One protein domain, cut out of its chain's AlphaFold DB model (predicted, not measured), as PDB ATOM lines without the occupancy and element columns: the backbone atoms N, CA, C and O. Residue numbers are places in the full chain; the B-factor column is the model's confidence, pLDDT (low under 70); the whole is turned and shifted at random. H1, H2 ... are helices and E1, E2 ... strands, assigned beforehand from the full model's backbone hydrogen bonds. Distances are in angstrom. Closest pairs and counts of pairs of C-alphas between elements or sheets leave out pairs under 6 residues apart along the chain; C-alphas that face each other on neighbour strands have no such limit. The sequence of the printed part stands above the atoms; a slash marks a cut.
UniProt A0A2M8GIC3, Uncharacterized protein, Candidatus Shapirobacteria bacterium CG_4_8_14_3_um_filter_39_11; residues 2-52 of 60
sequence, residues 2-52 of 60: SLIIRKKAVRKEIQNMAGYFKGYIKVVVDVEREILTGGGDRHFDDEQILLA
ATOM      1  N   SER A   2      71.267  42.449 146.217       91.00
ATOM      2  CA  SER A   2      70.565  43.689 146.519       91.00
ATOM      3  C   SER A   2      71.382  44.570 147.459       91.00
ATOM      4  O   SER A   2      72.000  44.071 148.401       91.00
ATOM      5  N   LEU A   3      71.409  45.872 147.192       95.19
ATOM      6  CA  LEU A   3      72.120  46.872 147.984       95.19
ATOM      7  C   LEU A   3      71.149  47.959 148.429       95.19
ATOM      8  O   LEU A   3      70.427  48.503 147.597       95.19
ATOM      9  N   ILE A   4      71.181  48.294 149.719       97.31
ATOM     10  CA  ILE A   4      70.449  49.429 150.282       97.31
ATOM     11  C   ILE A   4      71.293  50.703 150.175       97.31
ATOM     12  O   ILE A   4      72.451  50.749 150.594       97.31
ATOM     13  N   ILE A   5      70.702  51.750 149.615       97.81
ATOM     14  CA  ILE A   5      71.317  53.048 149.363       97.81
ATOM     15  C   ILE A   5      70.600  54.084 150.227       97.81
ATOM     16  O   ILE A   5      69.403  54.318 150.080       97.81
ATOM     17  N   ARG A   6      71.357  54.711 151.132       96.56
ATOM     18  CA  ARG A   6      70.847  55.728 152.078       96.56
ATOM     19  C   ARG A   6      71.347  57.141 151.807       96.56
ATOM     20  O   ARG A   6      70.976  58.092 152.480       96.56
ATOM     21  N   LYS A   7      72.314  57.255 150.907       96.00
ATOM     22  CA  LYS A   7      72.990  58.492 150.523       96.00
ATOM     23  C   LYS A   7      73.246  58.424 149.029       96.00
ATOM     24  O   LYS A   7      73.027  57.393 148.403       96.00
ATOM     25  N   LYS A   8      73.755  59.511 148.457       96.44
ATOM     26  CA  LYS A   8      74.139  59.547 147.047       96.44
ATOM     27  C   LYS A   8      75.056  58.367 146.701       96.44
ATOM     28  O   LYS A   8      76.170  58.290 147.216       96.44
ATOM     29  N   ALA A   9      74.573  57.488 145.824       95.56
ATOM     30  CA  ALA A   9      75.300  56.292 145.427       95.56
ATOM     31  C   ALA A   9      76.609  56.646 144.710       95.56
ATOM     32  O   ALA A   9      76.660  57.558 143.874       95.56
ATOM     33  N   VAL A  10      77.665  55.893 144.998       97.12
ATOM     34  CA  VAL A  10      78.926  55.963 144.257       97.12
ATOM     35  C   VAL A  10      78.880  55.060 143.028       97.12
ATOM     36  O   VAL A  10      78.128  54.087 142.953       97.12
ATOM     37  N   ARG A  11      79.747  55.336 142.046       95.56
ATOM     38  CA  ARG A  11      79.786  54.605 140.767       95.56
ATOM     39  C   ARG A  11      79.876  53.083 140.938       95.56
ATOM     40  O   ARG A  11      79.252  52.358 140.174       95.56
ATOM     41  N   LYS A  12      80.621  52.612 141.942       94.75
ATOM     42  CA  LYS A  12      80.776  51.181 142.234       94.75
ATOM     43  C   LYS A  12      79.459  50.530 142.671       94.75
ATOM     44  O   LYS A  12      79.160  49.430 142.228       94.75
ATOM     45  N   GLU A  13      78.661  51.207 143.493       95.69
ATOM     46  CA  GLU A  13      77.352  50.703 143.936       95.69
ATOM     47  C   GLU A  13      76.392  50.593 142.750       95.69
ATOM     48  O   GLU A  13      75.759  49.557 142.563       95.69
ATOM     49  N   ILE A  14      76.369  51.612 141.887       94.88
ATOM     50  CA  ILE A  14      75.560  51.613 140.660       94.88
ATOM     51  C   ILE A  14      75.977  50.464 139.731       94.88
ATOM     52  O   ILE A  14      75.125  49.736 139.229       94.88
ATOM     53  N   GLN A  15      77.282  50.261 139.523       94.00
ATOM     54  CA  GLN A  15      77.794  49.162 138.697       94.00
ATOM     55  C   GLN A  15      77.435  47.787 139.270       94.00
ATOM     56  O   GLN A  15      77.044  46.900 138.514       94.00
ATOM     57  N   ASN A  16      77.522  47.624 140.591       92.88
ATOM     58  CA  ASN A  16      77.143  46.383 141.260       92.88
ATOM     59  C   ASN A  16      75.651  46.080 141.071       92.88
ATOM     60  O   ASN A  16      75.303  44.960 140.699       92.88
ATOM     61  N   MET A  17      74.779  47.074 141.267       94.00
ATOM     62  CA  MET A  17      73.334  46.915 141.073       94.00
ATOM     63  C   MET A  17      72.976  46.612 139.611       94.00
ATOM     64  O   MET A  17      72.101  45.792 139.341       94.00
ATOM     65  N   ALA A  18      73.681  47.226 138.657       93.56
ATOM     66  CA  ALA A  18      73.449  47.032 137.224       93.56
ATOM     67  C   ALA A  18      73.953  45.684 136.685       93.56
ATOM     68  O   ALA A  18      73.615  45.309 135.560       93.56
ATOM     69  N   GLY A  19      74.775  44.961 137.455       87.31
ATOM     70  CA  GLY A  19      75.385  43.705 137.023       87.31
ATOM     71  C   GLY A  19      74.360  42.622 136.688       87.31
ATOM     72  O   GLY A  19      74.575  41.855 135.751       87.31
ATOM     73  N   TYR A  20      73.224  42.595 137.395       85.00
ATOM     74  CA  TYR A  20      72.210  41.554 137.219       85.00
ATOM     75  C   TYR A  20      71.478  41.664 135.873       85.00
ATOM     76  O   TYR A  20      71.377  40.685 135.137       85.00
ATOM     77  N   PHE A  21      71.046  42.873 135.497       88.00
ATOM     78  CA  PHE A  21      70.344  43.130 134.231       88.00
ATOM     79  C   PHE A  21      71.219  43.844 133.190       88.00
ATOM     80  O   PHE A  21      70.710  44.595 132.360       88.00
ATOM     81  N   LYS A  22      72.541  43.619 133.224       87.62
ATOM     82  CA  LYS A  22      73.512  44.101 132.220       87.62
ATOM     83  C   LYS A  22      73.358  45.590 131.860       87.62
ATOM     84  O   LYS A  22      73.369  45.951 130.687       87.62
ATOM     85  N   GLY A  23      73.228  46.455 132.866       88.44
ATOM     86  CA  GLY A  23      73.108  47.909 132.676       88.44
ATOM     87  C   GLY A  23      71.761  48.502 133.086       88.44
ATOM     88  O   GLY A  23      71.660  49.718 133.221       88.44
ATOM     89  N   TYR A  24      70.753  47.667 133.333       92.19
ATOM     90  CA  TYR A  24      69.477  48.081 133.916       92.19
ATOM     91  C   TYR A  24      69.439  47.782 135.421       92.19
ATOM     92  O   TYR A  24      70.039  46.813 135.887       92.19
ATOM     93  N   ILE A  25      68.747  48.623 136.191       94.19
ATOM     94  CA  ILE A  25      68.594  48.463 137.639       94.19
ATOM     95  C   ILE A  25      67.111  48.572 137.970       94.19
ATOM     96  O   ILE A  25      66.480  49.587 137.677       94.19
ATOM     97  N   LYS A  26      66.576  47.536 138.612       94.44
ATOM     98  CA  LYS A  26      65.301  47.613 139.327       94.44
ATOM     99  C   LYS A  26      65.575  48.128 140.731       94.44
ATOM    100  O   LYS A  26      66.572  47.734 141.338       94.44
ATOM    101  N   VAL A  27      64.703  49.004 141.213       96.19
ATOM    102  CA  VAL A  27      64.765  49.532 142.575       96.19
ATOM    103  C   VAL A  27      63.400  49.439 143.243       96.19
ATOM    104  O   VAL A  27      62.369  49.441 142.568       96.19
ATOM    105  N   VAL A  28      63.418  49.383 144.568       96.81
ATOM    106  CA  VAL A  28      62.278  49.627 145.454       96.81
ATOM    107  C   VAL A  28      62.671  50.789 146.359       96.81
ATOM    108  O   VAL A  28      63.820  50.868 146.793       96.81
ATOM    109  N   VAL A  29      61.753  51.723 146.584       96.38
ATOM    110  CA  VAL A  29      62.030  52.996 147.258       96.38
ATOM    111  C   VAL A  29      61.104  53.136 148.454       96.38
ATOM    112  O   VAL A  29      59.902  52.926 148.325       96.38
ATOM    113  N   ASP A  30      61.665  53.535 149.588       96.69
ATOM    114  CA  ASP A  30      60.910  54.095 150.700       96.69
ATOM    115  C   ASP A  30      61.001  55.620 150.602       96.69
ATOM    116  O   ASP A  30      62.070  56.214 150.778       96.69
ATOM    117  N   VAL A  31      59.876  56.240 150.247       94.19
ATOM    118  CA  VAL A  31      59.798  57.680 149.984       94.19
ATOM    119  C   VAL A  31      59.851  58.485 151.282       94.19
ATOM    120  O   VAL A  31      60.448  59.556 151.295       94.19
ATOM    121  N   GLU A  32      59.283  57.971 152.374       94.44
ATOM    122  CA  GLU A  32      59.266  58.668 153.664       94.44
ATOM    123  C   GLU A  32      60.655  58.694 154.304       94.44
ATOM    124  O   GLU A  32      61.060  59.694 154.897       94.44
ATOM    125  N   ARG A  33      61.406  57.597 154.169       95.75
ATOM    126  CA  ARG A  33      62.764  57.467 154.717       95.75
ATOM    127  C   ARG A  33      63.859  57.920 153.748       95.75
ATOM    128  O   ARG A  33      65.023  57.920 154.142       95.75
ATOM    129  N   GLU A  34      63.509  58.279 152.512       96.56
ATOM    130  CA  GLU A  34      64.427  58.693 151.437       96.56
ATOM    131  C   GLU A  34      65.549  57.671 151.152       96.56
ATOM    132  O   GLU A  34      66.707  58.020 150.895       96.56
ATOM    133  N   ILE A  35      65.213  56.380 151.192       97.44
ATOM    134  CA  ILE A  35      66.143  55.271 150.932       97.44
ATOM    135  C   ILE A  35      65.626  54.377 149.806       97.44
ATOM    136  O   ILE A  35      64.429  54.318 149.531       97.44
ATOM    137  N   LEU A  36      66.527  53.648 149.153       97.44
ATOM    138  CA  LEU A  36      66.156  52.665 148.136       97.44
ATOM    139  C   LEU A  36      66.983  51.393 148.253       97.44
ATOM    140  O   LEU A  36      68.105  51.425 148.753       97.44
ATOM    141  N   THR A  37      66.457  50.299 147.723       97.69
ATOM    142  CA  THR A  37      67.186  49.046 147.520       97.69
ATOM    143  C   THR A  37      67.121  48.659 146.048       97.69
ATOM    144  O   THR A  37      66.098  48.878 145.403       97.69
ATOM    145  N   GLY A  38      68.198  48.104 145.493       96.31
ATOM    146  CA  GLY A  38      68.212  47.610 144.115       96.31
ATOM    147  C   GLY A  38      69.326  46.609 143.827       96.31
ATOM    148  O   GLY A  38      70.239  46.419 144.632       96.31
ATOM    149  N   GLY A  39      69.270  45.980 142.651       92.88
ATOM    150  CA  GLY A  39      70.221  44.937 142.228       92.88
ATOM    151  C   GLY A  39      69.777  43.499 142.541       92.88
ATOM    152  O   GLY A  39      70.537  42.546 142.298       92.88
ATOM    153  N   GLY A  40      68.564  43.329 143.072       90.50
ATOM    154  CA  GLY A  40      67.866  42.049 143.167       90.50
ATOM    155  C   GLY A  40      67.313  41.571 141.821       90.50
ATOM    156  O   GLY A  40      67.261  42.322 140.847       90.50
ATOM    157  N   ASP A  41      66.901  40.304 141.762       90.81
ATOM    158  CA  ASP A  41      66.231  39.741 140.580       90.81
ATOM    159  C   ASP A  41      64.781  40.252 140.487       90.81
ATOM    160  O   ASP A  41      64.308  40.767 139.457       90.81
ATOM    161  N   ARG A  42      64.073  40.174 141.618       91.25
ATOM    162  CA  ARG A  42      62.671  40.569 141.748       91.25
ATOM    163  C   ARG A  42      62.529  41.734 142.720       91.25
ATOM    164  O   ARG A  42      63.253  41.815 143.704       91.25
ATOM    165  N   HIS A  43      61.518  42.576 142.492       93.56
ATOM    166  CA  HIS A  43      61.164  43.659 143.419       93.56
ATOM    167  C   HIS A  43      60.873  43.140 144.832       93.56
ATOM    168  O   HIS A  43      61.229  43.797 145.796       93.56
ATOM    169  N   PHE A  44      60.314  41.932 144.948       94.38
ATOM    170  CA  PHE A  44      60.094  41.276 146.235       94.38
ATOM    171  C   PHE A  44      61.391  41.118 147.044       94.38
ATOM    172  O   PHE A  44      61.399  41.364 148.242       94.38
ATOM    173  N   ASP A  45      62.508  40.755 146.403       93.88
ATOM    174  CA  ASP A  45      63.773  40.545 147.115       93.88
ATOM    175  C   ASP A  45      64.303  41.874 147.697       93.88
ATOM    176  O   ASP A  45      64.806  41.916 148.820       93.88
ATOM    177  N   ASP A  46      64.142  42.971 146.949       95.69
ATOM    178  CA  ASP A  46      64.538  44.323 147.359       95.69
ATOM    179  C   ASP A  46      63.580  44.922 148.415       95.69
ATOM    180  O   ASP A  46      64.025  45.602 149.342       95.69
ATOM    181  N   GLU A  47      62.277  44.640 148.312       96.12
ATOM    182  CA  GLU A  47      61.248  45.046 149.280       96.12
ATOM    183  C   GLU A  47      61.477  44.388 150.645       96.12
ATOM    184  O   GLU A  47      61.481  45.076 151.666       96.12
ATOM    185  N   GLN A  48      61.767  43.084 150.677       96.25
ATOM    186  CA  GLN A  48      62.044  42.359 151.921       96.25
ATOM    187  C   GLN A  48      63.223  42.961 152.700       96.25
ATOM    188  O   GLN A  48      63.222  42.936 153.931       96.25
ATOM    189  N   ILE A  49      64.213  43.533 152.008       96.69
ATOM    190  CA  ILE A  49      65.341  44.227 152.642       96.69
ATOM    191  C   ILE A  49      64.891  45.533 153.289       96.69
ATOM    192  O   ILE A  49      65.294  45.807 154.416       96.69
ATOM    193  N   LEU A  50      64.056  46.326 152.613       96.81
ATOM    194  CA  LEU A  50      63.519  47.557 153.194       96.81
ATOM    195  C   LEU A  50      62.628  47.254 154.403       96.81
ATOM    196  O   LEU A  50      62.779  47.891 155.444       96.81
ATOM    197  N   LEU A  51      61.762  46.242 154.308       96.56
ATOM    198  CA  LEU A  51      60.912  45.807 155.420       96.56
ATOM    199  C   LEU A  51      61.746  45.333 156.619       96.56
ATOM    200  O   LEU A  51      61.501  45.753 157.748       96.56
ATOM    201  N   ALA A  52      62.776  44.515 156.382       96.88
ATOM    202  CA  ALA A  52      63.710  44.094 157.427       96.88
ATOM    203  C   ALA A  52      64.502  45.273 158.026       96.88
ATOM    204  O   ALA A  52      64.875  45.233 159.198       96.88
TER     205      ALA A  52
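Overview. This is residues 2 to 52 of the 60 residues of an uncharacterized protein of Candidatus Shapirobacteria bacterium CG_4_8_14_3_um_filter_39_11 (UniProt A0A2M8GIC3). A small antiparallel sheet of three short strands has one helix on each face: H2 packs over E3 and E2, slantwise to the strands, while H1 is on the opposite face, over the edge strand E1 and toward one end of the longest axis. The E2 to E3 hairpin turns at the other end of that axis. The printed part has 51 residues, with E1, H1, E2, E3 and H2 in chain order; the sheet order is E1, E3, E2, and the class is mixed, helices and strands. It is compact, with a radius of gyration of the C-alphas of 10.1 A and spans of 28 by 23 by 14 A.

Along the chain. E1, residues 3 to 5, begins at C-alpha 3 (72.120, 46.872, 147.984). H1 covers residues 11 to 18, 10.5 A long. E2 is residues 27 to 30, 10.1 A, and E3 residues 35 to 38, 10.5 A. H2, residues 43 to 52, is 14.2 A long and ends at C-alpha 52 (63.710, 44.094, 157.427).

Arrangement. E1 and E3 are antiparallel at 154 degrees, with N 5 and O 36 within hydrogen-bond range at 2.8 A. The hairpin E2 and E3 is antiparallel at 160 degrees, with N 28 and O 37 at 2.9 A. E1, H1 and E2 form a split strand-helix-strand unit, two strands running the same way with E3 between them, and its crossover is right-handed. H1 is on the sheet at a height of 9.5 A, slantwise to the strands; its closest C-alphas to E1 are those of Met 17 and Leu 3, 7.0 A. H2 is on the opposite face at a height of 8.0 A, over E3 and only just over E2, where 3 of its C-alphas fall; the closest C-alphas of H2 and E3 are those of Asp 46 and Thr 37, 5.4 A. H1 and H2 are apart. Every O i to N i+4 pair is within hydrogen-bond range in H1, and 5 of 6 in H2.

Size, cuts and confidence. The C-alphas farthest apart, those of Lys 22 and Glu 32, are 29.6 A from each other. The printed part has no cut and no long link. Its mean pLDDT is 94.4, and no printed residue is under 70.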